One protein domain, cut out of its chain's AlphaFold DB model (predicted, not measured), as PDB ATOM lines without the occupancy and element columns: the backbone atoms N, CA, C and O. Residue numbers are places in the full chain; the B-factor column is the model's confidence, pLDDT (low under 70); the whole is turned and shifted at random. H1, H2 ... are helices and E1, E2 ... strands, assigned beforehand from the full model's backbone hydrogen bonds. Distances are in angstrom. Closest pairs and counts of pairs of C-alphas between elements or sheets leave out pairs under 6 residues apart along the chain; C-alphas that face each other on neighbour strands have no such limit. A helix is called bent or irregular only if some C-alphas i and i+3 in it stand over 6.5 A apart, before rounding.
ATOM      1  N   GLN A  17     -43.053 -51.471 -53.293       90.62
ATOM      2  CA  GLN A  17     -42.537 -50.758 -54.445       90.62
ATOM      3  C   GLN A  17     -42.467 -49.258 -54.140       90.62
ATOM      4  O   GLN A  17     -43.463 -48.621 -53.803       90.62
ATOM      5  N   VAL A  18     -41.283 -48.674 -54.315       91.94
ATOM      6  CA  VAL A  18     -41.105 -47.218 -54.309       91.94
ATOM      7  C   VAL A  18     -41.155 -46.720 -55.751       91.94
ATOM      8  O   VAL A  18     -40.398 -47.188 -56.604       91.94
ATOM      9  N   LEU A  19     -42.053 -45.778 -56.034       92.19
ATOM     10  CA  LEU A  19     -42.171 -45.140 -57.342       92.19
ATOM     11  C   LEU A  19     -41.279 -43.901 -57.395       92.19
ATOM     12  O   LEU A  19     -41.283 -43.086 -56.471       92.19
ATOM     13  N   TYR A  20     -40.536 -43.745 -58.491       91.50
ATOM     14  CA  TYR A  20     -39.562 -42.670 -58.672       91.50
ATOM     15  C   TYR A  20     -39.921 -41.788 -59.860       91.50
ATOM     16  O   TYR A  20     -40.265 -42.289 -60.930       91.50
ATOM     17  N   ASP A  21     -39.775 -40.477 -59.695       87.75
ATOM     18  CA  ASP A  21     -39.885 -39.534 -60.797       87.75
ATOM     19  C   ASP A  21     -38.504 -39.310 -61.417       87.75
ATOM     20  O   ASP A  21     -37.634 -38.662 -60.831       87.75
ATOM     21  N   SER A  22     -38.298 -39.878 -62.603       78.12
ATOM     22  CA  SER A  22     -37.070 -39.745 -63.393       78.12
ATOM     23  C   SER A  22     -37.017 -38.461 -64.225       78.12
ATOM     24  O   SER A  22     -35.974 -38.143 -64.790       78.12
ATOM     25  N   THR A  23     -38.133 -37.730 -64.319       71.50
ATOM     26  CA  THR A  23     -38.271 -36.536 -65.170       71.50
ATOM     27  C   THR A  23     -38.162 -35.225 -64.400       71.50
ATOM     28  O   THR A  23     -38.105 -34.148 -64.993       71.50
ATOM     29  N   SER A  24     -38.124 -35.316 -63.076       60.06
ATOM     30  CA  SER A  24     -38.178 -34.175 -62.180       60.06
ATOM     31  C   SER A  24     -36.882 -33.352 -62.224       60.06
ATOM     32  O   SER A  24     -35.799 -33.823 -61.880       60.06
ATOM     33  N   SER A  25     -37.008 -32.068 -62.576       55.66
ATOM     34  CA  SER A  25     -35.981 -31.039 -62.347       55.66
ATOM     35  C   SER A  25     -35.875 -30.620 -60.871       55.66
ATOM     36  O   SER A  25     -35.160 -29.672 -60.561       55.66
ATOM     37  N   PHE A  26     -36.597 -31.286 -59.962       52.78
ATOM     38  CA  PHE A  26     -36.621 -31.000 -58.523       52.78
ATOM     39  C   PHE A  26     -35.494 -31.710 -57.750       52.78
ATOM     40  O   PHE A  26     -35.398 -31.553 -56.538       52.78
ATOM     41  N   ALA A  27     -34.630 -32.468 -58.438       50.31
ATOM     42  CA  ALA A  27     -33.641 -33.379 -57.852       50.31
ATOM     43  C   ALA A  27     -32.531 -32.732 -56.988       50.31
ATOM     44  O   ALA A  27     -31.745 -33.461 -56.386       50.31
ATOM     45  N   GLU A  28     -32.461 -31.399 -56.890       52.31
ATOM     46  CA  GLU A  28     -31.430 -30.681 -56.119       52.31
ATOM     47  C   GLU A  28     -32.000 -29.711 -55.055       52.31
ATOM     48  O   GLU A  28     -31.352 -28.723 -54.713       52.31
ATOM     49  N   SER A  29     -33.199 -29.961 -54.505       60.75
ATOM     50  CA  SER A  29     -33.703 -29.227 -53.323       60.75
ATOM     51  C   SER A  29     -33.530 -30.014 -52.015       60.75
ATOM     52  O   SER A  29     -33.452 -31.245 -52.020       60.75
ATOM     53  N   LEU A  30     -33.496 -29.302 -50.880       58.84
ATOM     54  CA  LEU A  30     -33.464 -29.881 -49.526       58.84
ATOM     55  C   LEU A  30     -34.627 -30.873 -49.305       58.84
ATOM     56  O   LEU A  30     -34.442 -31.910 -48.667       58.84
ATOM     57  N   ASP A  31     -35.776 -30.611 -49.934       73.75
ATOM     58  CA  ASP A  31     -36.978 -31.452 -49.876       73.75
ATOM     59  C   ASP A  31     -36.734 -32.854 -50.460       73.75
ATOM     60  O   ASP A  31     -37.309 -33.842 -50.013       73.75
ATOM     61  N   THR A  32     -35.821 -32.994 -51.427       83.94
ATOM     62  CA  THR A  32     -35.510 -34.306 -52.017       83.94
ATOM     63  C   THR A  32     -34.857 -35.250 -51.007       83.94
ATOM     64  O   THR A  32     -35.102 -36.462 -51.032       83.94
ATOM     65  N   ALA A  33     -34.017 -34.719 -50.115       87.69
ATOM     66  CA  ALA A  33     -33.343 -35.520 -49.101       87.69
ATOM     67  C   ALA A  33     -34.327 -36.000 -48.025       87.69
ATOM     68  O   ALA A  33     -34.285 -37.175 -47.650       87.69
ATOM     69  N   THR A  34     -35.237 -35.129 -47.581       91.81
ATOM     70  CA  THR A  34     -36.229 -35.448 -46.545       91.81
ATOM     71  C   THR A  34     -37.273 -36.441 -47.056       91.81
ATOM     72  O   THR A  34     -37.532 -37.443 -46.393       91.81
ATOM     73  N   ILE A  35     -37.784 -36.267 -48.282       92.81
ATOM     74  CA  ILE A  35     -38.713 -37.213 -48.928       92.81
ATOM     75  C   ILE A  35     -38.052 -38.590 -49.099       92.81
ATOM     76  O   ILE A  35     -38.654 -39.629 -48.810       92.81
ATOM     77  N   ARG A  36     -36.777 -38.631 -49.514       91.50
ATOM     78  CA  ARG A  36     -36.025 -39.891 -49.618       91.50
ATOM     79  C   ARG A  36     -35.842 -40.555 -48.258       91.50
ATOM     80  O   ARG A  36     -36.010 -41.771 -48.161       91.50
ATOM     81  N   LYS A  37     -35.520 -39.780 -47.219       92.12
ATOM     82  CA  LYS A  37     -35.397 -40.281 -45.847       92.12
ATOM     83  C   LYS A  37     -36.726 -40.863 -45.362       92.12
ATOM     84  O   LYS A  37     -36.712 -41.963 -44.813       92.12
ATOM     85  N   THR A  38     -37.855 -40.205 -45.635       94.38
ATOM     86  CA  THR A  38     -39.205 -40.723 -45.352       94.38
ATOM     87  C   THR A  38     -39.447 -42.060 -46.050       94.38
ATOM     88  O   THR A  38     -39.763 -43.036 -45.376       94.38
ATOM     89  N   ALA A  39     -39.234 -42.148 -47.369       92.81
ATOM     90  CA  ALA A  39     -39.454 -43.386 -48.124       92.81
ATOM     91  C   ALA A  39     -38.598 -44.554 -47.602       92.81
ATOM     92  O   ALA A  39     -39.109 -45.651 -47.400       92.81
ATOM     93  N   VAL A  40     -37.308 -44.316 -47.339       90.69
ATOM     94  CA  VAL A  40     -36.399 -45.335 -46.781       90.69
ATOM     95  C   VAL A  40     -36.830 -45.753 -45.379       90.69
ATOM     96  O   VAL A  40     -36.797 -46.933 -45.055       90.69
ATOM     97  N   THR A  41     -37.253 -44.801 -44.551       91.94
ATOM     98  CA  THR A  41     -37.666 -45.081 -43.171       91.94
ATOM     99  C   THR A  41     -38.957 -45.888 -43.121       91.94
ATOM    100  O   THR A  41     -39.056 -46.814 -42.322       91.94
ATOM    101  N   LEU A  42     -39.921 -45.571 -43.990       90.75
ATOM    102  CA  LEU A  42     -41.162 -46.329 -44.108       90.75
ATOM    103  C   LEU A  42     -40.889 -47.739 -44.635       90.75
ATOM    104  O   LEU A  42     -41.341 -48.704 -44.037       90.75
ATOM    105  N   CYS A  43     -40.103 -47.892 -45.700       87.75
ATOM    106  CA  CYS A  43     -39.848 -49.215 -46.271       87.75
ATOM    107  C   CYS A  43     -38.853 -50.068 -45.463       87.75
ATOM    108  O   CYS A  43     -38.822 -51.288 -45.626       87.75
ATOM    109  N   GLY A  44     -37.999 -49.457 -44.637       83.19
ATOM    110  CA  GLY A  44     -36.866 -50.136 -44.004       83.19
ATOM    111  C   GLY A  44     -35.989 -50.866 -45.032       83.19
ATOM    112  O   GLY A  44     -35.782 -50.391 -46.150       83.19
ATOM    113  N   ASP A  45     -35.539 -52.073 -44.686       69.50
ATOM    114  CA  ASP A  45     -34.779 -52.953 -45.591       69.50
ATOM    115  C   ASP A  45     -35.652 -53.627 -46.675       69.50
ATOM    116  O   ASP A  45     -35.164 -54.444 -47.456       69.50
ATOM    117  N   ARG A  46     -36.958 -53.316 -46.726       67.44
ATOM    118  CA  ARG A  46     -37.967 -53.991 -47.565       67.44
ATOM    119  C   ARG A  46     -38.291 -53.242 -48.849       67.44
ATOM    120  O   ARG A  46     -39.193 -53.650 -49.574       67.44
ATOM    121  N   ALA A  47     -37.598 -52.146 -49.141       63.66
ATOM    122  CA  ALA A  47     -37.725 -51.503 -50.438       63.66
ATOM    123  C   ALA A  47     -37.029 -52.358 -51.502       63.66
ATOM    124  O   ALA A  47     -35.829 -52.625 -51.407       63.66
ATOM    125  N   SER A  48     -37.741 -52.695 -52.578       58.22
ATOM    126  CA  SER A  48     -37.070 -53.061 -53.825       58.22
ATOM    127  C   SER A  48     -36.380 -51.806 -54.347       58.22
ATOM    128  O   SER A  48     -37.003 -50.956 -54.985       58.22
ATOM    129  N   ALA A  49     -35.096 -51.652 -54.018       51.06
ATOM    130  CA  ALA A  49     -34.272 -50.559 -54.502       51.06
ATOM    131  C   ALA A  49     -34.096 -50.705 -56.017       51.06
ATOM    132  O   ALA A  49     -33.148 -51.311 -56.516       51.06
ATOM    133  N   SER A  50     -35.026 -50.133 -56.776       51.91
ATOM    134  CA  SER A  50     -34.722 -49.729 -58.136       51.91
ATOM    135  C   SER A  50     -33.625 -48.674 -58.023       51.91
ATOM    136  O   SER A  50     -33.820 -47.656 -57.358       51.91
ATOM    137  N   ASN A  51     -32.465 -48.898 -58.648       51.34
ATOM    138  CA  ASN A  51     -31.376 -47.916 -58.785       51.34
ATOM    139  C   ASN A  51     -31.795 -46.708 -59.660       51.34
ATOM    140  O   ASN A  51     -31.013 -46.197 -60.462       51.34
ATOM    141  N   ALA A  52     -33.053 -46.282 -59.570       60.25
ATOM    142  CA  ALA A  52     -33.614 -45.180 -60.311       60.25
ATOM    143  C   ALA A  52     -33.047 -43.873 -59.757       60.25
ATOM    144  O   ALA A  52     -33.187 -43.552 -58.578       60.25
ATOM    145  N   ALA A  53     -32.432 -43.088 -60.639       67.00
ATOM    146  CA  ALA A  53     -31.829 -41.792 -60.340       67.00
ATOM    147  C   ALA A  53     -32.857 -40.676 -60.018       67.00
ATOM    148  O   ALA A  53     -32.558 -39.501 -60.200       67.00
ATOM    149  N   GLY A  54     -34.071 -41.026 -59.577       81.38
ATOM    150  CA  GLY A  54     -35.194 -40.105 -59.385       81.38
ATOM    151  C   GLY A  54     -35.524 -39.791 -57.924       81.38
ATOM    152  O   GLY A  54     -34.997 -40.408 -56.988       81.38
ATOM    153  N   LEU A  55     -36.432 -38.833 -57.735       87.69
ATOM    154  CA  LEU A  55     -37.064 -38.522 -56.448       87.69
ATOM    155  C   LEU A  55     -38.149 -39.577 -56.164       87.69
ATOM    156  O   LEU A  55     -39.030 -39.743 -57.013       87.69
ATOM    157  N   PRO A  56     -38.113 -40.305 -55.031       91.88
ATOM    158  CA  PRO A  56     -39.238 -41.151 -54.651       91.88
ATOM    159  C   PRO A  56     -40.472 -40.279 -54.437       91.88
ATOM    160  O   PRO A  56     -40.394 -39.307 -53.694       91.88
ATOM    161  N   PHE A  57     -41.589 -40.613 -55.082       93.56
ATOM    162  CA  PHE A  57     -42.819 -39.829 -54.949       93.56
ATOM    163  C   PHE A  57     -43.988 -40.593 -54.350       93.56
ATOM    164  O   PHE A  57     -44.883 -39.964 -53.788       93.56
ATOM    165  N   ALA A  58     -43.999 -41.924 -54.444       95.75
ATOM    166  CA  ALA A  58     -45.059 -42.725 -53.854       95.75
ATOM    167  C   ALA A  58     -44.587 -44.107 -53.399       95.75
ATOM    168  O   ALA A  58     -43.634 -44.666 -53.946       95.75
ATOM    169  N   LEU A  59     -45.310 -44.661 -52.429       95.25
ATOM    170  CA  LEU A  59     -45.258 -46.066 -52.038       95.25
ATOM    171  C   LEU A  59     -46.434 -46.818 -52.662       95.25
ATOM    172  O   LEU A  59     -47.554 -46.303 -52.678       95.25
ATOM    173  N   ALA A  60     -46.188 -48.026 -53.154       95.12
ATOM    174  CA  ALA A  60     -47.210 -48.901 -53.708       95.12
ATOM    175  C   ALA A  60     -46.958 -50.369 -53.317       95.12
ATOM    176  O   ALA A  60     -45.808 -50.754 -53.075       95.12
ATOM    177  N   PRO A  61     -48.008 -51.205 -53.261       92.06
ATOM    178  CA  PRO A  61     -47.858 -52.644 -53.123       92.06
ATOM    179  C   PRO A  61     -47.046 -53.209 -54.299       92.06
ATOM    180  O   PRO A  61     -47.076 -52.632 -55.393       92.06
ATOM    181  N   PRO A  62     -46.344 -54.339 -54.111       85.56
ATOM    182  CA  PRO A  62     -45.654 -54.999 -55.211       85.56
ATOM    183  C   PRO A  62     -46.634 -55.389 -56.323       85.56
ATOM    184  O   PRO A  62     -47.790 -55.722 -56.060       85.56
ATOM    185  N   ASP A  63     -46.148 -55.369 -57.564       82.88
ATOM    186  CA  ASP A  63     -46.863 -55.829 -58.764       82.88
ATOM    187  C   ASP A  63     -48.174 -55.086 -59.084       82.88
ATOM    188  O   ASP A  63     -48.952 -55.516 -59.940       82.88
ATOM    189  N   VAL A  64     -48.418 -53.947 -58.434       87.56
ATOM    190  CA  VAL A  64     -49.551 -53.080 -58.748       87.56
ATOM    191  C   VAL A  64     -49.172 -52.135 -59.883       87.56
ATOM    192  O   VAL A  64     -48.272 -51.307 -59.758       87.56
ATOM    193  N   ASP A  65     -49.903 -52.239 -60.992       90.56
ATOM    194  CA  ASP A  65     -49.808 -51.268 -62.078       90.56
ATOM    195  C   ASP A  65     -50.476 -49.956 -61.653       90.56
ATOM    196  O   ASP A  65     -51.638 -49.941 -61.232       90.56
ATOM    197  N   VAL A  66     -49.731 -48.857 -61.744       93.81
ATOM    198  CA  VAL A  66     -50.186 -47.525 -61.338       93.81
ATOM    199  C   VAL A  66     -50.555 -46.751 -62.600       93.81
ATOM    200  O   VAL A  66     -49.664 -46.365 -63.357       93.81
ATOM    201  N   PRO A  67     -51.851 -46.490 -62.850       94.50
ATOM    202  CA  PRO A  67     -52.275 -45.793 -64.059       94.50
ATOM    203  C   PRO A  67     -51.679 -44.386 -64.148       94.50
ATOM    204  O   PRO A  67     -51.535 -43.703 -63.131       94.50
ATOM    205  N   ALA A  68     -51.407 -43.909 -65.364       93.81
ATOM    206  CA  ALA A  68     -50.751 -42.619 -65.592       93.81
ATOM    207  C   ALA A  68     -51.493 -41.431 -64.944       93.81
ATOM    208  O   ALA A  68     -50.862 -40.484 -64.459       93.81
ATOM    209  N   GLU A  69     -52.832 -41.468 -64.888       94.75
ATOM    210  CA  GLU A  69     -53.602 -40.435 -64.190       94.75
ATOM    211  C   GLU A  69     -53.419 -40.473 -62.665       94.75
ATOM    212  O   GLU A  69     -53.358 -39.415 -62.034       94.75
ATOM    213  N   ALA A  70     -53.289 -41.668 -62.079       95.69
ATOM    214  CA  ALA A  70     -53.021 -41.842 -60.655       95.69
ATOM    215  C   ALA A  70     -51.588 -41.413 -60.331       95.69
ATOM    216  O   ALA A  70     -51.379 -40.666 -59.383       95.69
ATOM    217  N   GLU A  71     -50.618 -41.788 -61.165       95.06
ATOM    218  CA  GLU A  71     -49.229 -41.340 -61.042       95.06
ATOM    219  C   GLU A  71     -49.130 -39.808 -61.025       95.06
ATOM    220  O   GLU A  71     -48.515 -39.226 -60.132       95.06
ATOM    221  N   THR A  72     -49.788 -39.145 -61.981       94.81
ATOM    222  CA  THR A  72     -49.808 -37.677 -62.063       94.81
ATOM    223  C   THR A  72     -50.406 -37.058 -60.801       94.81
ATOM    224  O   THR A  72     -49.856 -36.099 -60.260       94.81
ATOM    225  N   PHE A  73     -51.514 -37.617 -60.307       96.38
ATOM    226  CA  PHE A  73     -52.150 -37.152 -59.079       96.38
ATOM    227  C   PHE A  73     -51.259 -37.345 -57.845       96.38
ATOM    228  O   PHE A  73     -51.130 -36.419 -57.053       96.38
ATOM    229  N   LEU A  74     -50.607 -38.501 -57.698       97.00
ATOM    230  CA  LEU A  74     -49.713 -38.803 -56.574       97.00
ATOM    231  C   LEU A  74     -48.513 -37.851 -56.537       97.00
ATOM    232  O   LEU A  74     -48.172 -37.343 -55.471       97.00
ATOM    233  N   LYS A  75     -47.912 -37.555 -57.699       95.25
ATOM    234  CA  LYS A  75     -46.835 -36.557 -57.809       95.25
ATOM    235  C   LYS A  75     -47.308 -35.178 -57.359       95.25
ATOM    236  O   LYS A  75     -46.640 -34.539 -56.553       95.25
ATOM    237  N   GLN A  76     -48.471 -34.736 -57.847       95.50
ATOM    238  CA  GLN A  76     -49.065 -33.463 -57.430       95.50
ATOM    239  C   GLN A  76     -49.315 -33.440 -55.923       95.50
ATOM    240  O   GLN A  76     -48.880 -32.503 -55.267       95.50
ATOM    241  N   LEU A  77     -49.937 -34.493 -55.386       97.00
ATOM    242  CA  LEU A  77     -50.288 -34.613 -53.975       97.00
ATOM    243  C   LEU A  77     -49.051 -34.536 -53.075       97.00
ATOM    244  O   LEU A  77     -49.030 -33.729 -52.148       97.00
ATOM    245  N   MET A  78     -48.001 -35.303 -53.384       96.44
ATOM    246  CA  MET A  78     -46.722 -35.241 -52.672       96.44
ATOM    247  C   MET A  78     -46.104 -33.837 -52.754       96.44
ATOM    248  O   MET A  78     -45.743 -33.271 -51.723       96.44
ATOM    249  N   CYS A  79     -45.989 -33.254 -53.952       94.25
ATOM    250  CA  CYS A  79     -45.384 -31.930 -54.121       94.25
ATOM    251  C   CYS A  79     -46.137 -30.855 -53.330       94.25
ATOM    252  O   CYS A  79     -45.516 -30.065 -52.620       94.25
ATOM    253  N   THR A  80     -47.470 -30.833 -53.409       95.56
ATOM    254  CA  THR A  80     -48.285 -29.865 -52.666       95.56
ATOM    255  C   THR A  80     -48.246 -30.103 -51.168       95.56
ATOM    256  O   THR A  80     -48.267 -29.132 -50.427       95.56
ATOM    257  N   ALA A  81     -48.157 -31.356 -50.707       96.44
ATOM    258  CA  ALA A  81     -48.066 -31.666 -49.283       96.44
ATOM    259  C   ALA A  81     -46.776 -31.114 -48.674       96.44
ATOM    260  O   ALA A  81     -46.825 -30.411 -47.669       96.44
ATOM    261  N   ASN A  82     -45.639 -31.332 -49.339       95.06
ATOM    262  CA  ASN A  82     -44.356 -30.805 -48.877       95.06
ATOM    263  C   ASN A  82     -44.292 -29.271 -48.993       95.06
ATOM    264  O   ASN A  82     -43.809 -28.605 -48.082       95.06
ATOM    265  N   ALA A  83     -44.841 -28.679 -50.062       93.69
ATOM    266  CA  ALA A  83     -44.941 -27.221 -50.174       93.69
ATOM    267  C   ALA A  83     -45.846 -26.613 -49.086       93.69
ATOM    268  O   ALA A  83     -45.532 -25.564 -48.521       93.69
ATOM    269  N   ALA A  84     -46.960 -27.280 -48.771       94.38
ATOM    270  CA  ALA A  84     -47.867 -26.916 -47.691       94.38
ATOM    271  C   ALA A  84     -47.156 -26.983 -46.336       94.38
ATOM    272  O   ALA A  84     -47.186 -25.996 -45.604       94.38
ATOM    273  N   ALA A  85     -46.457 -28.086 -46.049       94.00
ATOM    274  CA  ALA A  85     -45.673 -28.276 -44.832       94.00
ATOM    275  C   ALA A  85     -44.617 -27.169 -44.658       94.00
ATOM    276  O   ALA A  85     -44.591 -26.481 -43.636       94.00
ATOM    277  N   ALA A  86     -43.843 -26.886 -45.710       92.44
ATOM    278  CA  ALA A  86     -42.862 -25.804 -45.713       92.44
ATOM    279  C   ALA A  86     -43.501 -24.423 -45.464       92.44
ATOM    280  O   ALA A  86     -42.945 -23.605 -44.732       92.44
ATOM    281  N   SER A  87     -44.690 -24.162 -46.026       93.00
ATOM    282  CA  SER A  87     -45.405 -22.888 -45.845       93.00
ATOM    283  C   SER A  87     -45.874 -22.636 -44.408       93.00
ATOM    284  O   SER A  87     -46.085 -21.483 -44.032       93.00
ATOM    285  N   VAL A  88     -46.001 -23.699 -43.611       92.38
ATOM    286  CA  VAL A  88     -46.373 -23.652 -42.191       92.38
ATOM    287  C   VAL A  88     -45.225 -24.084 -41.276       92.38
ATOM    288  O   VAL A  88     -45.452 -24.322 -40.102       92.38
ATOM    289  N   LEU A  89     -43.988 -24.130 -41.783       91.12
ATOM    290  CA  LEU A  89     -42.776 -24.415 -41.005       91.12
ATOM    291  C   LEU A  89     -42.765 -25.793 -40.314       91.12
ATOM    292  O   LEU A  89     -42.217 -25.930 -39.220       91.12
ATOM    293  N   CYS A  90     -43.320 -26.825 -40.955       91.50
ATOM    294  CA  CYS A  90     -43.173 -28.215 -40.520       91.50
ATOM    295  C   CYS A  90     -42.542 -29.084 -41.621       91.50
ATOM    296  O   CYS A  90     -42.630 -28.761 -42.803       91.50
ATOM    297  N   GLY A  91     -41.887 -30.187 -41.236       90.88
ATOM    298  CA  GLY A  91     -41.289 -31.123 -42.202       90.88
ATOM    299  C   GLY A  91     -42.340 -31.946 -42.954       90.88
ATOM    300  O   GLY A  91     -42.246 -32.138 -44.161       90.88
ATOM    301  N   SER A  92     -43.391 -32.368 -42.247       94.31
ATOM    302  CA  SER A  92     -44.505 -33.157 -42.783       94.31
ATOM    303  C   SER A  92     -45.833 -32.516 -42.399       94.31
ATOM    304  O   SER A  92     -46.053 -32.176 -41.231       94.31
ATOM    305  N   ILE A  93     -46.747 -32.384 -43.361       95.56
ATOM    306  CA  ILE A  93     -48.105 -31.893 -43.107       95.56
ATOM    307  C   ILE A  93     -48.910 -32.899 -42.278       95.56
ATOM    308  O   ILE A  93     -49.834 -32.520 -41.560       95.56
ATOM    309  N   LEU A  94     -48.552 -34.187 -42.354       95.69
ATOM    310  CA  LEU A  94     -49.221 -35.244 -41.605       95.69
ATOM    311  C   LEU A  94     -48.824 -35.263 -40.131       95.69
ATOM    312  O   LEU A  94     -49.680 -35.432 -39.261       95.69
ATOM    313  N   ALA A  95     -47.537 -35.073 -39.843       93.62
ATOM    314  CA  ALA A  95     -47.062 -34.965 -38.469       93.62
ATOM    315  C   ALA A  95     -47.419 -33.599 -37.845       93.62
ATOM    316  O   ALA A  95     -47.671 -33.490 -36.638       93.62
ATOM    317  N   GLY A  96     -47.483 -32.551 -38.672       92.62
ATOM    318  CA  GLY A  96     -47.732 -31.177 -38.242       92.62
ATOM    319  C   GLY A  96     -46.678 -30.676 -37.252       92.62
ATOM    320  O   GLY A  96     -45.551 -31.166 -37.215       92.62
ATOM    321  N   HIS A  97     -47.057 -29.726 -36.394       90.06
ATOM    322  CA  HIS A  97     -46.143 -29.124 -35.409       90.06
ATOM    323  C   HIS A  97     -45.868 -30.013 -34.191       90.06
ATOM    324  O   HIS A  97     -45.198 -29.590 -33.255       90.06
ATOM    325  N   THR A  98     -46.424 -31.225 -34.161       84.19
ATOM    326  CA  THR A  98     -46.199 -32.166 -33.053       84.19
ATOM    327  C   THR A  98     -44.937 -33.004 -33.221       84.19
ATOM    328  O   THR A  98     -44.583 -33.733 -32.301       84.19
ATOM    329  N   SER A  99     -44.278 -32.914 -34.380       86.31
ATOM    330  CA  SER A  99     -42.995 -33.565 -34.626       86.31
ATOM    331  C   SER A  99     -41.848 -32.603 -34.366       86.31
ATOM    332  O   SER A  99     -41.762 -31.558 -35.006       86.31
ATOM    333  N   ASP A 100     -40.926 -33.019 -33.504       80.38
ATOM    334  CA  ASP A 100     -39.660 -32.314 -33.272       80.38
ATOM    335  C   ASP A 100     -38.646 -32.530 -34.416       80.38
ATOM    336  O   ASP A 100     -37.575 -31.926 -34.422       80.38
ATOM    337  N   ALA A 101     -38.956 -33.405 -35.381       79.25
ATOM    338  CA  ALA A 101     -38.119 -33.658 -36.549       79.25
ATOM    339  C   ALA A 101     -38.588 -32.860 -37.771       79.25
ATOM    340  O   ALA A 101     -39.725 -33.017 -38.223       79.25
ATOM    341  N   ASP A 102     -37.668 -32.079 -38.333       82.38
ATOM    342  CA  ASP A 102     -37.757 -31.375 -39.618       82.38
ATOM    343  C   ASP A 102     -37.102 -32.158 -40.776       82.38
ATOM    344  O   ASP A 102     -37.248 -31.808 -41.944       82.38
ATOM    345  N   ASP A 103     -36.435 -33.268 -40.465       89.62
ATOM    346  CA  ASP A 103     -35.704 -34.105 -41.421       89.62
ATOM    347  C   ASP A 103     -36.580 -34.999 -42.326       89.62
ATOM    348  O   ASP A 103     -36.048 -35.723 -43.176       89.62
ATOM    349  N   PHE A 104     -37.894 -35.030 -42.120       93.69
ATOM    350  CA  PHE A 104     -38.817 -35.911 -42.841       93.69
ATOM    351  C   PHE A 104     -39.826 -35.098 -43.639       93.69
ATOM    352  O   PHE A 104     -40.380 -34.137 -43.117       93.69
ATOM    353  N   GLY A 105     -40.067 -35.524 -44.880       94.75
ATOM    354  CA  GLY A 105     -41.129 -35.008 -45.746       94.75
ATOM    355  C   GLY A 105     -42.327 -35.952 -45.820       94.75
ATOM    356  O   GLY A 105     -42.342 -37.012 -45.184       94.75
ATOM    357  N   ASP A 106     -43.299 -35.612 -46.660       96.56
ATOM    358  CA  ASP A 106     -44.415 -36.493 -47.013       96.56
ATOM    359  C   ASP A 106     -44.145 -37.222 -48.339       96.56
ATOM    360  O   ASP A 106     -43.641 -36.634 -49.298       96.56
ATOM    361  N   VAL A 107     -44.521 -38.497 -48.419       96.88
ATOM    362  CA  VAL A 107     -44.541 -39.295 -49.657       96.88
ATOM    363  C   VAL A 107     -45.979 -39.661 -49.993       96.88
ATOM    364  O   VAL A 107     -46.793 -39.878 -49.098       96.88
ATOM    365  N   ALA A 108     -46.333 -39.760 -51.273       97.88
ATOM    366  CA  ALA A 108     -47.655 -40.266 -51.621       97.88
ATOM    367  C   ALA A 108     -47.750 -41.784 -51.383       97.88
ATOM    368  O   ALA A 108     -46.760 -42.486 -51.182       97.88
ATOM    369  N   THR A 109     -48.962 -42.316 -51.383       97.62
ATOM    370  CA  THR A 109     -49.227 -43.752 -51.254       97.62
ATOM    371  C   THR A 109     -50.335 -44.138 -52.218       97.62
ATOM    372  O   THR A 109     -51.332 -43.425 -52.331       97.62
ATOM    373  N   TYR A 110     -50.176 -45.260 -52.908       97.75
ATOM    374  CA  TYR A 110     -51.175 -45.841 -53.792       97.75
ATOM    375  C   TYR A 110     -51.441 -47.275 -53.366       97.75
ATOM    376  O   TYR A 110     -50.523 -48.078 -53.380       97.75
ATOM    377  N   LEU A 111     -52.678 -47.605 -53.008       96.69
ATOM    378  CA  LEU A 111     -53.064 -48.955 -52.578       96.69
ATOM    379  C   LEU A 111     -53.836 -49.713 -53.668       96.69
ATOM    380  O   LEU A 111     -54.015 -50.924 -53.580       96.69
ATOM    381  N   GLY A 112     -54.293 -49.004 -54.705       95.94
ATOM    382  CA  GLY A 112     -55.104 -49.571 -55.776       95.94
ATOM    383  C   GLY A 112     -56.568 -49.796 -55.376       95.94
ATOM    384  O   GLY A 112     -57.055 -49.208 -54.406       95.94
ATOM    385  N   PRO A 113     -57.320 -50.584 -56.163       94.94
ATOM    386  CA  PRO A 113     -58.699 -50.939 -55.845       94.94
ATOM    387  C   PRO A 113     -58.792 -51.753 -54.549       94.94
ATOM    388  O   PRO A 113     -57.960 -52.623 -54.298       94.94
ATOM    389  N   GLY A 114     -59.837 -51.522 -53.755       92.88
ATOM    390  CA  GLY A 114     -60.088 -52.301 -52.544       92.88
ATOM    391  C   GLY A 114     -60.945 -51.566 -51.524       92.88
ATOM    392  O   GLY A 114     -61.494 -50.499 -51.810       92.88
ATOM    393  N   ASP A 115     -61.047 -52.152 -50.335       94.88
ATOM    394  CA  ASP A 115     -61.659 -51.525 -49.169       94.88
ATOM    395  C   ASP A 115     -60.580 -51.296 -48.112       94.88
ATOM    396  O   ASP A 115     -60.184 -52.209 -47.393       94.88
ATOM    397  N   TYR A 116     -60.056 -50.074 -48.096       96.06
ATOM    398  CA  TYR A 116     -59.006 -49.641 -47.178       96.06
ATOM    399  C   TYR A 116     -59.478 -48.461 -46.331       96.06
ATOM    400  O   TYR A 116     -58.675 -47.615 -45.937       96.06
ATOM    401  N   GLY A 117     -60.790 -48.372 -46.098       94.31
ATOM    402  CA  GLY A 117     -61.394 -47.324 -45.289       94.31
ATOM    403  C   GLY A 117     -61.064 -47.436 -43.807       94.31
ATOM    404  O   GLY A 117     -60.274 -48.269 -43.365       94.31
ATOM    405  N   GLN A 118     -61.696 -46.578 -43.012       93.56
ATOM    406  CA  GLN A 118     -61.538 -46.607 -41.564       93.56
ATOM    407  C   GLN A 118     -61.818 -48.020 -41.018       93.56
ATOM    408  O   GLN A 118     -62.820 -48.630 -41.394       93.56
ATOM    409  N   ARG A 119     -60.988 -48.492 -40.077       93.19
ATOM    410  CA  ARG A 119     -60.967 -49.865 -39.516       93.19
ATOM    411  C   ARG A 119     -60.250 -50.919 -40.366       93.19
ATOM    412  O   ARG A 119     -60.148 -52.060 -39.914       93.19
ATOM    413  N   HIS A 120     -59.736 -50.552 -41.538       94.44
ATOM    414  CA  HIS A 120     -58.893 -51.404 -42.384       94.44
ATOM    415  C   HIS A 120     -57.413 -51.005 -42.320       94.44
ATOM    416  O   HIS A 120     -56.628 -51.351 -43.199       94.44
ATOM    417  N   GLU A 121     -56.989 -50.302 -41.264       94.25
ATOM    418  CA  GLU A 121     -55.607 -49.835 -41.119       94.25
ATOM    419  C   GLU A 121     -54.618 -51.007 -41.145       94.25
ATOM    420  O   GLU A 121     -53.551 -50.908 -41.737       94.25
ATOM    421  N   ARG A 122     -54.986 -52.154 -40.563       90.81
ATOM    422  CA  ARG A 122     -54.162 -53.369 -40.616       90.81
ATOM    423  C   ARG A 122     -53.953 -53.865 -42.047       90.81
ATOM    424  O   ARG A 122     -52.842 -54.273 -42.369       90.81
ATOM    425  N   ASP A 123     -54.991 -53.816 -42.877       92.94
ATOM    426  CA  ASP A 123     -54.920 -54.257 -44.271       92.94
ATOM    427  C   ASP A 123     -54.002 -53.322 -45.067       92.94
ATOM    428  O   ASP A 123     -53.178 -53.791 -45.846       92.94
ATOM    429  N   VAL A 124     -54.064 -52.010 -44.799       94.06
ATOM    430  CA  VAL A 124     -53.126 -51.019 -45.353       94.06
ATOM    431  C   VAL A 124     -51.687 -51.349 -44.964       94.06
ATOM    432  O   VAL A 124     -50.812 -51.394 -45.827       94.06
ATOM    433  N   LEU A 125     -51.428 -51.575 -43.672       92.19
ATOM    434  CA  LEU A 125     -50.078 -51.847 -43.178       92.19
ATOM    435  C   LEU A 125     -49.525 -53.143 -43.760       92.19
ATOM    436  O   LEU A 125     -48.394 -53.144 -44.226       92.19
ATOM    437  N   GLN A 126     -50.328 -54.206 -43.790       90.38
ATOM    438  CA  GLN A 126     -49.938 -55.483 -44.382       90.38
ATOM    439  C   GLN A 126     -49.640 -55.346 -45.879       90.38
ATOM    440  O   GLN A 126     -48.664 -55.891 -46.391       90.38
ATOM    441  N   LEU A 127     -50.479 -54.600 -46.596       91.44
ATOM    442  CA  LEU A 127     -50.302 -54.376 -48.023       91.44
ATOM    443  C   LEU A 127     -49.010 -53.597 -48.322       91.44
ATOM    444  O   LEU A 127     -48.340 -53.862 -49.318       91.44
ATOM    445  N   LEU A 128     -48.642 -52.674 -47.432       90.50
ATOM    446  CA  LEU A 128     -47.386 -51.932 -47.471       90.50
ATOM    447  C   LEU A 128     -46.240 -52.641 -46.723       90.50
ATOM    448  O   LEU A 128     -45.221 -52.015 -46.463       90.50
ATOM    449  N   GLY A 129     -46.367 -53.910 -46.328       88.12
ATOM    450  CA  GLY A 129     -45.284 -54.630 -45.644       88.12
ATOM    451  C   GLY A 129     -44.811 -53.980 -44.328       88.12
ATOM    452  O   GLY A 129     -43.658 -54.174 -43.929       88.12
ATOM    453  N   LEU A 130     -45.658 -53.168 -43.684       85.88
ATOM    454  CA  LEU A 130     -45.397 -52.408 -42.454       85.88
ATOM    455  C   LEU A 130     -45.941 -53.096 -41.196       85.88
ATOM    456  O   LEU A 130     -45.883 -52.520 -40.109       85.88
ATOM    457  N   GLU A 131     -46.469 -54.314 -41.306       80.44
ATOM    458  CA  GLU A 131     -47.016 -55.059 -40.171       80.44
ATOM    459  C   GLU A 131     -45.988 -55.232 -39.042       80.44
ATOM    460  O   GLU A 131     -46.323 -55.078 -37.867       80.44
ATOM    461  N   ASP A 132     -44.718 -55.434 -39.398       73.56
ATOM    462  CA  ASP A 132     -43.634 -55.674 -38.443       73.56
ATOM    463  C   ASP A 132     -43.045 -54.395 -37.852       73.56
ATOM    464  O   ASP A 132     -42.436 -54.449 -36.786       73.56
ATOM    465  N   ALA A 133     -43.262 -53.235 -38.487       65.69
ATOM    466  CA  ALA A 133     -42.859 -51.945 -37.920       65.69
ATOM    467  C   ALA A 133     -43.576 -51.676 -36.589       65.69
ATOM    468  O   ALA A 133     -43.078 -50.932 -35.746       65.69
ATOM    469  N   THR A 134     -44.730 -52.318 -36.386       61.38
ATOM    470  CA  THR A 134     -45.481 -52.200 -35.144       61.38
ATOM    471  C   THR A 134     -44.916 -53.057 -34.018       61.38
ATOM    472  O   THR A 134     -45.158 -52.714 -32.864       61.38
ATOM    473  N   SER A 135     -44.164 -54.129 -34.302       55.88
ATOM    474  CA  SER A 135     -43.669 -55.107 -33.322       55.88
ATOM    475  C   SER A 135     -42.609 -54.490 -32.411       55.88
ATOM    476  O   SER A 135     -41.418 -54.486 -32.705       55.88
ATOM    477  N   THR A 145     -52.891 -53.285 -32.571       56.25
ATOM    478  CA  THR A 145     -53.964 -52.446 -31.993       56.25
ATOM    479  C   THR A 145     -53.527 -51.008 -31.710       56.25
ATOM    480  O   THR A 145     -54.319 -50.210 -31.218       56.25
ATOM    481  N   ALA A 146     -52.276 -50.655 -32.021       73.56
ATOM    482  CA  ALA A 146     -51.709 -49.349 -31.698       73.56
ATOM    483  C   ALA A 146     -52.051 -48.240 -32.711       73.56
ATOM    484  O   ALA A 146     -51.509 -47.140 -32.594       73.56
ATOM    485  N   THR A 147     -52.932 -48.500 -33.684       88.12
ATOM    486  CA  THR A 147     -53.400 -47.463 -34.609       88.12
ATOM    487  C   THR A 147     -54.150 -46.387 -33.830       88.12
ATOM    488  O   THR A 147     -55.049 -46.659 -33.031       88.12
ATOM    489  N   ARG A 148     -53.753 -45.130 -34.030       92.00
ATOM    490  CA  ARG A 148     -54.388 -43.972 -33.399       92.00
ATOM    491  C   ARG A 148     -55.023 -43.117 -34.487       92.00
ATOM    492  O   ARG A 148     -54.300 -42.665 -35.372       92.00
ATOM    493  N   PRO A 149     -56.345 -42.886 -34.456       94.38
ATOM    494  CA  PRO A 149     -56.977 -42.008 -35.426       94.38
ATOM    495  C   PRO A 149     -56.452 -40.581 -35.258       94.38
ATOM    496  O   PRO A 149     -56.258 -40.105 -34.137       94.38
ATOM    497  N   ILE A 150     -56.263 -39.894 -36.379       94.75
ATOM    498  CA  ILE A 150     -55.890 -38.484 -36.422       94.75
ATOM    499  C   ILE A 150     -57.118 -37.695 -36.846       94.75
ATOM    500  O   ILE A 150     -57.730 -37.965 -37.881       94.75
ATOM    501  N   GLU A 151     -57.484 -36.701 -36.043       95.25
ATOM    502  CA  GLU A 151     -58.600 -35.828 -36.377       95.25
ATOM    503  C   GLU A 151     -58.192 -34.847 -37.484       95.25
ATOM    504  O   GLU A 151     -57.273 -34.037 -37.321       95.25
ATOM    505  N   LEU A 152     -58.906 -34.909 -38.607       94.81
ATOM    506  CA  LEU A 152     -58.755 -33.964 -39.706       94.81
ATOM    507  C   LEU A 152     -59.574 -32.694 -39.438       94.81
ATOM    508  O   LEU A 152     -60.692 -32.731 -38.911       94.81
ATOM    509  N   SER A 153     -59.025 -31.543 -39.808       92.88
ATOM    510  CA  SER A 153     -59.750 -30.278 -39.811       92.88
ATOM    511  C   SER A 153     -60.867 -30.319 -40.850       92.88
ATOM    512  O   SER A 153     -60.639 -30.659 -42.007       92.88
ATOM    513  N   SER A 154     -62.077 -29.907 -40.475       87.69
ATOM    514  CA  SER A 154     -63.193 -29.806 -41.425       87.69
ATOM    515  C   SER A 154     -62.991 -28.699 -42.465       87.69
ATOM    516  O   SER A 154     -63.671 -28.710 -43.484       87.69
ATOM    517  N   ALA A 155     -62.088 -27.745 -42.205       87.00
ATOM    518  CA  ALA A 155     -61.808 -26.631 -43.108       87.00
ATOM    519  C   ALA A 155     -60.816 -27.006 -44.219       87.00
ATOM    520  O   ALA A 155     -61.023 -26.616 -45.363       87.00
ATOM    521  N   HIS A 156     -59.776 -27.770 -43.871       85.69
ATOM    522  CA  HIS A 156     -58.605 -28.007 -44.729       85.69
ATOM    523  C   HIS A 156     -58.322 -29.497 -44.979       85.69
ATOM    524  O   HIS A 156     -57.434 -29.859 -45.730       85.69
ATOM    525  N   LEU A 157     -59.053 -30.413 -44.336       91.31
ATOM    526  CA  LEU A 157     -58.866 -31.867 -44.476       91.31
ATOM    527  C   LEU A 157     -57.457 -32.386 -44.136       91.31
ATOM    528  O   LEU A 157     -57.158 -33.547 -44.398       91.31
ATOM    529  N   ILE A 158     -56.623 -31.559 -43.511       93.00
ATOM    530  CA  ILE A 158     -55.318 -31.910 -42.944       93.00
ATOM    531  C   ILE A 158     -55.433 -32.137 -41.428       93.00
ATOM    532  O   ILE A 158     -56.425 -31.709 -40.822       93.00
ATOM    533  N   PRO A 159     -54.447 -32.783 -40.782       94.00
ATOM    534  CA  PRO A 159     -54.437 -32.959 -39.332       94.00
ATOM    535  C   PRO A 159     -54.577 -31.645 -38.561       94.00
ATOM    536  O   PRO A 159     -53.950 -30.639 -38.886       94.00
ATOM    537  N   ARG A 160     -55.362 -31.659 -37.477       93.44
ATOM    538  CA  ARG A 160     -55.533 -30.487 -36.592       93.44
ATOM    539  C   ARG A 160     -54.264 -30.061 -35.845       93.44
ATOM    540  O   ARG A 160     -54.258 -29.013 -35.212       93.44
ATOM    541  N   THR A 161     -53.212 -30.871 -35.904       88.44
ATOM    542  CA  THR A 161     -51.876 -30.562 -35.376       88.44
ATOM    543  C   THR A 161     -51.126 -29.530 -36.226       88.44
ATOM    544  O   THR A 161     -50.082 -29.021 -35.810       88.44
ATOM    545  N   VAL A 162     -51.640 -29.201 -37.412       88.56
ATOM    546  CA  VAL A 162     -51.124 -28.124 -38.254       88.56
ATOM    547  C   VAL A 162     -51.816 -26.813 -37.876       88.56
ATOM    548  O   VAL A 162     -53.030 -26.677 -38.033       88.56
ATOM    549  N   ASP A 163     -51.051 -25.833 -37.392       88.38
ATOM    550  CA  ASP A 163     -51.551 -24.479 -37.168       88.38
ATOM    551  C   ASP A 163     -51.611 -23.738 -38.507       88.38
ATOM    552  O   ASP A 163     -50.591 -23.354 -39.078       88.38
ATOM    553  N   VAL A 164     -52.830 -23.558 -39.015       84.69
ATOM    554  CA  VAL A 164     -53.108 -22.770 -40.218       84.69
ATOM    555  C   VAL A 164     -53.829 -21.491 -39.812       84.69
ATOM    556  O   VAL A 164     -55.014 -21.296 -40.074       84.69
ATOM    557  N   SER A 165     -53.105 -20.600 -39.140       79.44
ATOM    558  CA  SER A 165     -53.630 -19.285 -38.757       79.44
ATOM    559  C   SER A 165     -53.962 -18.403 -39.975       79.44
ATOM    560  O   SER A 165     -54.928 -17.639 -39.945       79.44
ATOM    561  N   ILE A 166     -53.192 -18.513 -41.067       75.38
ATOM    562  CA  ILE A 166     -53.468 -17.857 -42.357       75.38
ATOM    563  C   ILE A 166     -53.175 -18.858 -43.485       75.38
ATOM    564  O   ILE A 166     -52.005 -19.131 -43.749       75.38
ATOM    565  N   PRO A 167     -54.196 -19.407 -44.169       77.38
ATOM    566  CA  PRO A 167     -53.976 -20.367 -45.244       77.38
ATOM    567  C   PRO A 167     -53.323 -19.686 -46.452       77.38
ATOM    568  O   PRO A 167     -53.956 -18.904 -47.174       77.38
ATOM    569  N   GLY A 168     -52.043 -19.994 -46.662       89.38
ATOM    570  CA  GLY A 168     -51.314 -19.663 -47.882       89.38
ATOM    571  C   GLY A 168     -51.815 -20.469 -49.082       89.38
ATOM    572  O   GLY A 168     -52.616 -21.393 -48.946       89.38
ATOM    573  N   ASP A 169     -51.336 -20.125 -50.276       92.94
ATOM    574  CA  ASP A 169     -51.792 -20.779 -51.509       92.94
ATOM    575  C   ASP A 169     -51.407 -22.266 -51.556       92.94
ATOM    576  O   ASP A 169     -52.215 -23.080 -51.987       92.94
ATOM    577  N   ALA A 170     -50.267 -22.648 -50.969       93.38
ATOM    578  CA  ALA A 170     -49.856 -24.051 -50.869       93.38
ATOM    579  C   ALA A 170     -50.850 -24.923 -50.075       93.38
ATOM    580  O   ALA A 170     -51.141 -26.045 -50.488       93.38
ATOM    581  N   ILE A 171     -51.417 -24.406 -48.972       94.81
ATOM    582  CA  ILE A 171     -52.476 -25.110 -48.227       94.81
ATOM    583  C   ILE A 171     -53.721 -25.264 -49.106       94.81
ATOM    584  O   ILE A 171     -54.276 -26.349 -49.188       94.81
ATOM    585  N   LYS A 172     -54.143 -24.207 -49.812       94.62
ATOM    586  CA  LYS A 172     -55.333 -24.265 -50.681       94.62
ATOM    587  C   LYS A 172     -55.160 -25.240 -51.847       94.62
ATOM    588  O   LYS A 172     -56.125 -25.894 -52.249       94.62
ATOM    589  N   ASP A 173     -53.955 -25.325 -52.399       95.44
ATOM    590  CA  ASP A 173     -53.625 -26.262 -53.469       95.44
ATOM    591  C   ASP A 173     -53.696 -27.707 -52.958       95.44
ATOM    592  O   ASP A 173     -54.319 -28.559 -53.600       95.44
ATOM    593  N   LEU A 174     -53.146 -27.967 -51.765       96.44
ATOM    594  CA  LEU A 174     -53.276 -29.260 -51.098       96.44
ATOM    595  C   LEU A 174     -54.744 -29.591 -50.790       96.44
ATOM    596  O   LEU A 174     -55.202 -30.678 -51.142       96.44
ATOM    597  N   ASP A 175     -55.502 -28.657 -50.208       95.44
ATOM    598  CA  ASP A 175     -56.933 -28.814 -49.916       95.44
ATOM    599  C   ASP A 175     -57.706 -29.199 -51.181       95.44
ATOM    600  O   ASP A 175     -58.530 -30.112 -51.167       95.44
ATOM    601  N   SER A 176     -57.415 -28.536 -52.302       96.12
ATOM    602  CA  SER A 176     -58.062 -28.797 -53.590       96.12
ATOM    603  C   SER A 176     -57.785 -30.214 -54.097       96.12
ATOM    604  O   SER A 176     -58.665 -30.841 -54.691       96.12
ATOM    605  N   LEU A 177     -56.586 -30.748 -53.847       97.19
ATOM    606  CA  LEU A 177     -56.244 -32.129 -54.181       97.19
ATOM    607  C   LEU A 177     -56.893 -33.131 -53.228       97.19
ATOM    608  O   LEU A 177     -57.488 -34.102 -53.698       97.19
ATOM    609  N   LEU A 178     -56.859 -32.879 -51.918       97.06
ATOM    610  CA  LEU A 178     -57.526 -33.718 -50.920       97.06
ATOM    611  C   LEU A 178     -59.046 -33.735 -51.126       97.06
ATOM    612  O   LEU A 178     -59.685 -34.767 -50.929       97.06
ATOM    613  N   MET A 179     -59.641 -32.641 -51.610       96.19
ATOM    614  CA  MET A 179     -61.066 -32.558 -51.947       96.19
ATOM    615  C   MET A 179     -61.505 -33.532 -53.045       96.19
ATOM    616  O   MET A 179     -62.687 -33.868 -53.108       96.19
ATOM    617  N   ARG A 180     -60.571 -34.023 -53.869       96.56
ATOM    618  CA  ARG A 180     -60.834 -35.023 -54.917       96.56
ATOM    619  C   ARG A 180     -60.918 -36.454 -54.383       96.56
ATOM    620  O   ARG A 180     -61.323 -37.337 -55.134       96.56
ATOM    621  N   LEU A 181     -60.515 -36.679 -53.132       97.31
ATOM    622  CA  LEU A 181     -60.613 -37.969 -52.458       97.31
ATOM    623  C   LEU A 181     -61.900 -38.036 -51.625       97.31
ATOM    624  O   LEU A 181     -62.199 -37.141 -50.835       97.31
ATOM    625  N   GLU A 182     -62.646 -39.117 -51.786       96.31
ATOM    626  CA  GLU A 182     -63.784 -39.526 -50.965       96.31
ATOM    627  C   GLU A 182     -63.308 -40.341 -49.751       96.31
ATOM    628  O   GLU A 182     -62.159 -40.779 -49.698       96.31
ATOM    629  N   ASP A 183     -64.184 -40.538 -48.761       95.81
ATOM    630  CA  ASP A 183     -63.966 -41.451 -47.622       95.81
ATOM    631  C   ASP A 183     -62.631 -41.253 -46.878       95.81
ATOM    632  O   ASP A 183     -61.996 -42.199 -46.410       95.81
ATOM    633  N   ARG A 184     -62.193 -39.992 -46.786       96.62
ATOM    634  CA  ARG A 184     -60.888 -39.642 -46.226       96.62
ATOM    635  C   ARG A 184     -60.821 -39.911 -44.736       96.62
ATOM    636  O   ARG A 184     -61.711 -39.507 -43.985       96.62
ATOM    637  N   TYR A 185     -59.705 -40.470 -44.305       97.56
ATOM    638  CA  TYR A 185     -59.370 -40.602 -42.898       97.56
ATOM    639  C   TYR A 185     -57.855 -40.564 -42.717       97.56
ATOM    640  O   TYR A 185     -57.091 -40.734 -43.668       97.56
ATOM    641  N   ALA A 186     -57.424 -40.315 -41.487       97.62
ATOM    642  CA  ALA A 186     -56.020 -40.339 -41.134       97.62
ATOM    643  C   ALA A 186     -55.803 -41.105 -39.834       97.62
ATOM    644  O   ALA A 186     -56.664 -41.131 -38.948       97.62
ATOM    645  N   PHE A 187     -54.640 -41.729 -39.725       96.31
ATOM    646  CA  PHE A 187     -54.213 -42.458 -38.543       96.31
ATOM    647  C   PHE A 187     -52.690 -42.449 -38.441       96.31
ATOM    648  O   PHE A 187     -51.989 -42.188 -39.417       96.31
ATOM    649  N   CYS A 188     -52.169 -42.749 -37.258       94.94
ATOM    650  CA  CYS A 188     -50.756 -43.035 -37.070       94.94
ATOM    651  C   CYS A 188     -50.526 -44.353 -36.340       94.94
ATOM    652  O   CYS A 188     -51.416 -44.882 -35.667       94.94
ATOM    653  N   ILE A 189     -49.307 -44.863 -36.475       92.75
ATOM    654  CA  ILE A 189     -48.792 -46.018 -35.743       92.75
ATOM    655  C   ILE A 189     -47.407 -45.712 -35.166       92.75
ATOM    656  O   ILE A 189     -46.681 -44.881 -35.721       92.75
ATOM    657  N   PRO A 190     -47.008 -46.388 -34.078       90.94
ATOM    658  CA  PRO A 190     -45.614 -46.408 -33.659       90.94
ATOM    659  C   PRO A 190     -44.726 -46.967 -34.777       90.94
ATOM    660  O   PRO A 190     -45.073 -47.972 -35.398       90.94
ATOM    661  N   GLY A 191     -43.596 -46.310 -35.016       88.69
ATOM    662  CA  GLY A 191     -42.499 -46.824 -35.828       88.69
ATOM    663  C   GLY A 191     -41.299 -47.216 -34.955       88.69
ATOM    664  O   GLY A 191     -41.383 -47.212 -33.724       88.69
ATOM    665  N   PRO A 192     -40.150 -47.540 -35.570       85.81
ATOM    666  CA  PRO A 192     -38.936 -47.891 -34.842       85.81
ATOM    667  C   PRO A 192     -38.434 -46.757 -33.933       85.81
ATOM    668  O   PRO A 192     -38.338 -45.600 -34.343       85.81
ATOM    669  N   GLY A 193     -38.039 -47.095 -32.704       86.88
ATOM    670  CA  GLY A 193     -37.486 -46.133 -31.748       86.88
ATOM    671  C   GLY A 193     -38.516 -45.094 -31.291       86.88
ATOM    672  O   GLY A 193     -39.488 -45.440 -30.630       86.88
ATOM    673  N   VAL A 194     -38.268 -43.821 -31.610       89.31
ATOM    674  CA  VAL A 194     -39.139 -42.672 -31.267       89.31
ATOM    675  C   VAL A 194     -39.987 -42.196 -32.451       89.31
ATOM    676  O   VAL A 194     -40.631 -41.148 -32.392       89.31
ATOM    677  N   LEU A 195     -39.940 -42.935 -33.561       91.62
ATOM    678  CA  LEU A 195     -40.632 -42.565 -34.784       91.62
ATOM    679  C   LEU A 195     -42.120 -42.894 -34.695       91.62
ATOM    680  O   LEU A 195     -42.541 -43.860 -34.061       91.62
ATOM    681  N   VAL A 196     -42.913 -42.100 -35.401       92.75
ATOM    682  CA  VAL A 196     -44.339 -42.321 -35.619       92.75
ATOM    683  C   VAL A 196     -44.599 -42.213 -37.111       92.75
ATOM    684  O   VAL A 196     -44.151 -41.262 -37.755       92.75
ATOM    685  N   PHE A 197     -45.308 -43.191 -37.665       94.75
ATOM    686  CA  PHE A 197     -45.702 -43.191 -39.069       94.75
ATOM    687  C   PHE A 197     -47.136 -42.706 -39.181       94.75
ATOM    688  O   PHE A 197     -48.017 -43.191 -38.470       94.75
ATOM    689  N   TYR A 198     -47.358 -41.740 -40.060       96.75
ATOM    690  CA  TYR A 198     -48.632 -41.073 -40.270       96.75
ATOM    691  C   TYR A 198     -49.167 -41.433 -41.648       96.75
ATOM    692  O   TYR A 198     -48.406 -41.470 -42.611       96.75
ATOM    693  N   PHE A 199     -50.476 -41.635 -41.744       97.69
ATOM    694  CA  PHE A 199     -51.174 -41.932 -42.986       97.69
ATOM    695  C   PHE A 199     -52.404 -41.044 -43.099       97.69
ATOM    696  O   PHE A 199     -53.159 -40.898 -42.138       97.69
ATOM    697  N   LEU A 200     -52.626 -40.488 -44.285       98.31
ATOM    698  CA  LEU A 200     -53.892 -39.889 -44.692       98.31
ATOM    699  C   LEU A 200     -54.293 -40.559 -45.990       98.31
ATOM    700  O   LEU A 200     -53.582 -40.440 -46.981       98.31
ATOM    701  N   LEU A 201     -55.424 -41.249 -45.984       98.25
ATOM    702  CA  LEU A 201     -55.908 -42.020 -47.120       98.25
ATOM    703  C   LEU A 201     -57.289 -41.540 -47.532       98.25
ATOM    704  O   LEU A 201     -58.050 -41.028 -46.715       98.25
ATOM    705  N   GLY A 202     -57.618 -41.753 -48.797       97.94
ATOM    706  CA  GLY A 202     -58.959 -41.597 -49.329       97.94
ATOM    707  C   GLY A 202     -59.112 -42.338 -50.650       97.94
ATOM    708  O   GLY A 202     -58.149 -42.861 -51.221       97.94
ATOM    709  N   ARG A 203     -60.345 -42.389 -51.132       97.25
ATOM    710  CA  ARG A 203     -60.739 -43.116 -52.333       97.25
ATOM    711  C   ARG A 203     -60.971 -42.139 -53.478       97.25
ATOM    712  O   ARG A 203     -61.686 -41.159 -53.314       97.25
ATOM    713  N   ASP A 204     -60.376 -42.367 -54.640       94.75
ATOM    714  CA  ASP A 204     -60.694 -41.558 -55.818       94.75
ATOM    715  C   ASP A 204     -62.060 -41.941 -56.420       94.75
ATOM    716  O   ASP A 204     -62.664 -42.960 -56.072       94.75
ATOM    717  N   GLY A 205     -62.535 -41.162 -57.396       88.31
ATOM    718  CA  GLY A 205     -63.784 -41.462 -58.113       88.31
ATOM    719  C   GLY A 205     -63.776 -42.790 -58.896       88.31
ATOM    720  O   GLY A 205     -64.822 -43.229 -59.365       88.31
ATOM    721  N   GLY A 206     -62.615 -43.440 -59.037       85.25
ATOM    722  CA  GLY A 206     -62.431 -44.760 -59.642       85.25
ATOM    723  C   GLY A 206     -62.394 -45.910 -58.628       85.25
ATOM    724  O   GLY A 206     -62.080 -47.034 -59.011       85.25
ATOM    725  N   SER A 207     -62.718 -45.659 -57.353       90.75
ATOM    726  CA  SER A 207     -62.643 -46.638 -56.255       90.75
ATOM    727  C   SER A 207     -61.234 -47.158 -55.947       90.75
ATOM    728  O   SER A 207     -61.076 -48.262 -55.424       90.75
ATOM    729  N   ARG A 208     -60.206 -46.368 -56.258       96.12
ATOM    730  CA  ARG A 208     -58.809 -46.659 -55.923       96.12
ATOM    731  C   ARG A 208     -58.421 -45.872 -54.683       96.12
ATOM    732  O   ARG A 208     -58.711 -44.683 -54.587       96.12
ATOM    733  N   TRP A 209     -57.741 -46.525 -53.757       98.00
ATOM    734  CA  TRP A 209     -57.259 -45.894 -52.540       98.00
ATOM    735  C   TRP A 209     -55.865 -45.324 -52.736       98.00
ATOM    736  O   TRP A 209     -54.979 -45.959 -53.315       98.00
ATOM    737  N   MET A 210     -55.686 -44.104 -52.254       98.00
ATOM    738  CA  MET A 210     -54.435 -43.367 -52.337       98.00
ATOM    739  C   MET A 210     -54.378 -42.289 -51.261       98.00
ATOM    740  O   MET A 210     -55.373 -41.995 -50.600       98.00
ATOM    741  N   GLY A 211     -53.213 -41.684 -51.086       98.06
ATOM    742  CA  GLY A 211     -53.052 -40.652 -50.083       98.06
ATOM    743  C   GLY A 211     -51.608 -40.265 -49.841       98.06
ATOM    744  O   GLY A 211     -50.791 -40.283 -50.761       98.06
ATOM    745  N   LEU A 212     -51.318 -39.908 -48.597       98.31
ATOM    746  CA  LEU A 212     -50.014 -39.485 -48.110       98.31
ATOM    747  C   LEU A 212     -49.574 -40.386 -46.955       98.31
ATOM    748  O   LEU A 212     -50.397 -40.816 -46.143       98.31
ATOM    749  N   ALA A 213     -48.269 -40.602 -46.863       97.81
ATOM    750  CA  ALA A 213     -47.596 -41.170 -45.713       97.81
ATOM    751  C   ALA A 213     -46.439 -40.256 -45.292       97.81
ATOM    752  O   ALA A 213     -45.752 -39.669 -46.127       97.81
ATOM    753  N   GLY A 214     -46.227 -40.137 -43.988       96.06
ATOM    754  CA  GLY A 214     -45.234 -39.246 -43.403       96.06
ATOM    755  C   GLY A 214     -44.607 -39.865 -42.165       96.06
ATOM    756  O   GLY A 214     -45.137 -40.815 -41.584       96.06
ATOM    757  N   VAL A 215     -43.465 -39.323 -41.755       95.25
ATOM    758  CA  VAL A 215     -42.758 -39.740 -40.542       95.25
ATOM    759  C   VAL A 215     -42.597 -38.524 -39.643       95.25
ATOM    760  O   VAL A 215     -42.240 -37.445 -40.106       95.25
ATOM    761  N   GLY A 216     -42.847 -38.707 -38.353       93.38
ATOM    762  CA  GLY A 216     -42.542 -37.720 -37.326       93.38
ATOM    763  C   GLY A 216     -41.853 -38.361 -36.131       93.38
ATOM    764  O   GLY A 216     -41.744 -39.585 -36.041       93.38
ATOM    765  N   VAL A 217     -41.406 -37.527 -35.201       90.06
ATOM    766  CA  VAL A 217     -40.861 -37.952 -33.906       90.06
ATOM    767  C   VAL A 217     -41.830 -37.527 -32.816       90.06
ATOM    768  O   VAL A 217     -42.257 -36.378 -32.804       90.06
ATOM    769  N   HIS A 218     -42.184 -38.439 -31.913       77.75
ATOM    770  CA  HIS A 218     -42.960 -38.100 -30.719       77.75
ATOM    771  C   HIS A 218     -42.033 -38.123 -29.502       77.75
ATOM    772  O   HIS A 218     -41.320 -39.112 -29.302       77.75
TER     773      HIS A 218
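AT A GLANCE: This is residues 17 to 135 and 145 to 218 of the 219 residues of an uncharacterized protein of Ganoderma sinense ZZ0214-1 (UniProt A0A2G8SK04). A strongly twisted sheet of seven strands runs through the middle of a rounded body, with helices over both faces: on one face the sheet curls round H1, with H3 over the same face, and on the other face lies the long helix H2, with H5 packed on H2. The hairpins E5, E6 and E7 and the strand E3 beside E7 make the long inner part of the sheet, while E1 and the short E4 are its edges. The printed part has 193 residues, with five named helices and seven named strands in the order E1, H1, E2, H2, E3, H3, H4, E4, H5, E5, E6, E7; the sheet is mixed and runs E1, E2, E3, E7, E6, E5, E4. The class is mixed, helices and strands, and the whole is compact, with a radius of gyration of the C-alphas of 14.9 A and spans of 42 by 40 by 37 A.

IN THESE COORDINATES: The printed part begins with strand E1, residues 17 to 21, with C-alpha 17 at (-42.537, -50.758, -54.445). Helix H1, residues 30 to 46, is 24.6 A long; it has a kink of 46 degrees near residue 40 and is irregular, with C-alphas 42 and 45 9.3 A apart. Strand E2 is residues 55 to 60. Helix H2, residues 68 to 87, is 28.4 A long and begins with C-alpha 68 at (-50.751, -42.619, -65.592). Strand E3, residues 106 to 113, is 22.2 A long. Helices H3, residues 121 to 127, and H4, residues 131 to 134, come next, then strand E4, residues 148 to 150, and helix H5, residues 169 to 178, 14.2 A long. Strands E5, residues 182 to 190, E6, residues 195 to 203, and E7, residues 208 to 217, are 26.0 A, 26.7 A and 29.7 A long; C-alpha 217 is at (-40.861, -37.952, -33.906).

HOW THE PARTS SIT: E1 is antiparallel to E2, with N 19 and O 58 2.8 A apart, within hydrogen-bond range. E2 is parallel to E3, with N 110 and O 59 at 2.8 A; E2, H2 and E3 form a strand-helix-strand unit, two parallel neighbour strands with a helix between, and its crossover is left-handed. E3 is antiparallel to E7, with N 109 and O 211 at 2.8 A. E5, E6 and E7 form a meander, each strand the antiparallel neighbour of the one before, with N 199 and O 187 at 2.8 A and N 212 and O 200 at 2.8 A. E4 is antiparallel to E5, with N 188 and O 148 at 2.8 A. With H1 and H3 on one face and H2 on the other, there are three layers, helices on both faces of a sheet. The closest C-alphas of H1 and E7, those of Thr 38 and Val 215, are 6.1 A apart. H2 has a height over the sheet of 8.0 A; its closest C-alphas to E3 are those of Met 78 and Ala 108, 5.2 A. H3 has a height over the sheet of 7.0 A. H2 and H5 touch, with the C-alphas of Ala 84 and Ala 170 closest at 4.7 A, opposite ways at a steep tilt of 38 degrees, only just past shallow. H4 and H5 only graze the sheet. Every O i to N i+4 pair is within hydrogen-bond range in H2, H3 and H5, and 11 of 13 are in H1; H4 is too short for such a pair.

THE WHOLE: The two C-alphas farthest apart, those of Asp 63 and Ser 165, are 42.2 A apart. Residues 136 to 144 are not printed, and C-alphas 135 and 145 are 10.7 A apart across the cut. The long links are H2 to E3 and E4 to H5. The mean pLDDT of the printed part is 88.3; residues 24 to 30, 45 to 53, 133 to 135 and 145 are under 70.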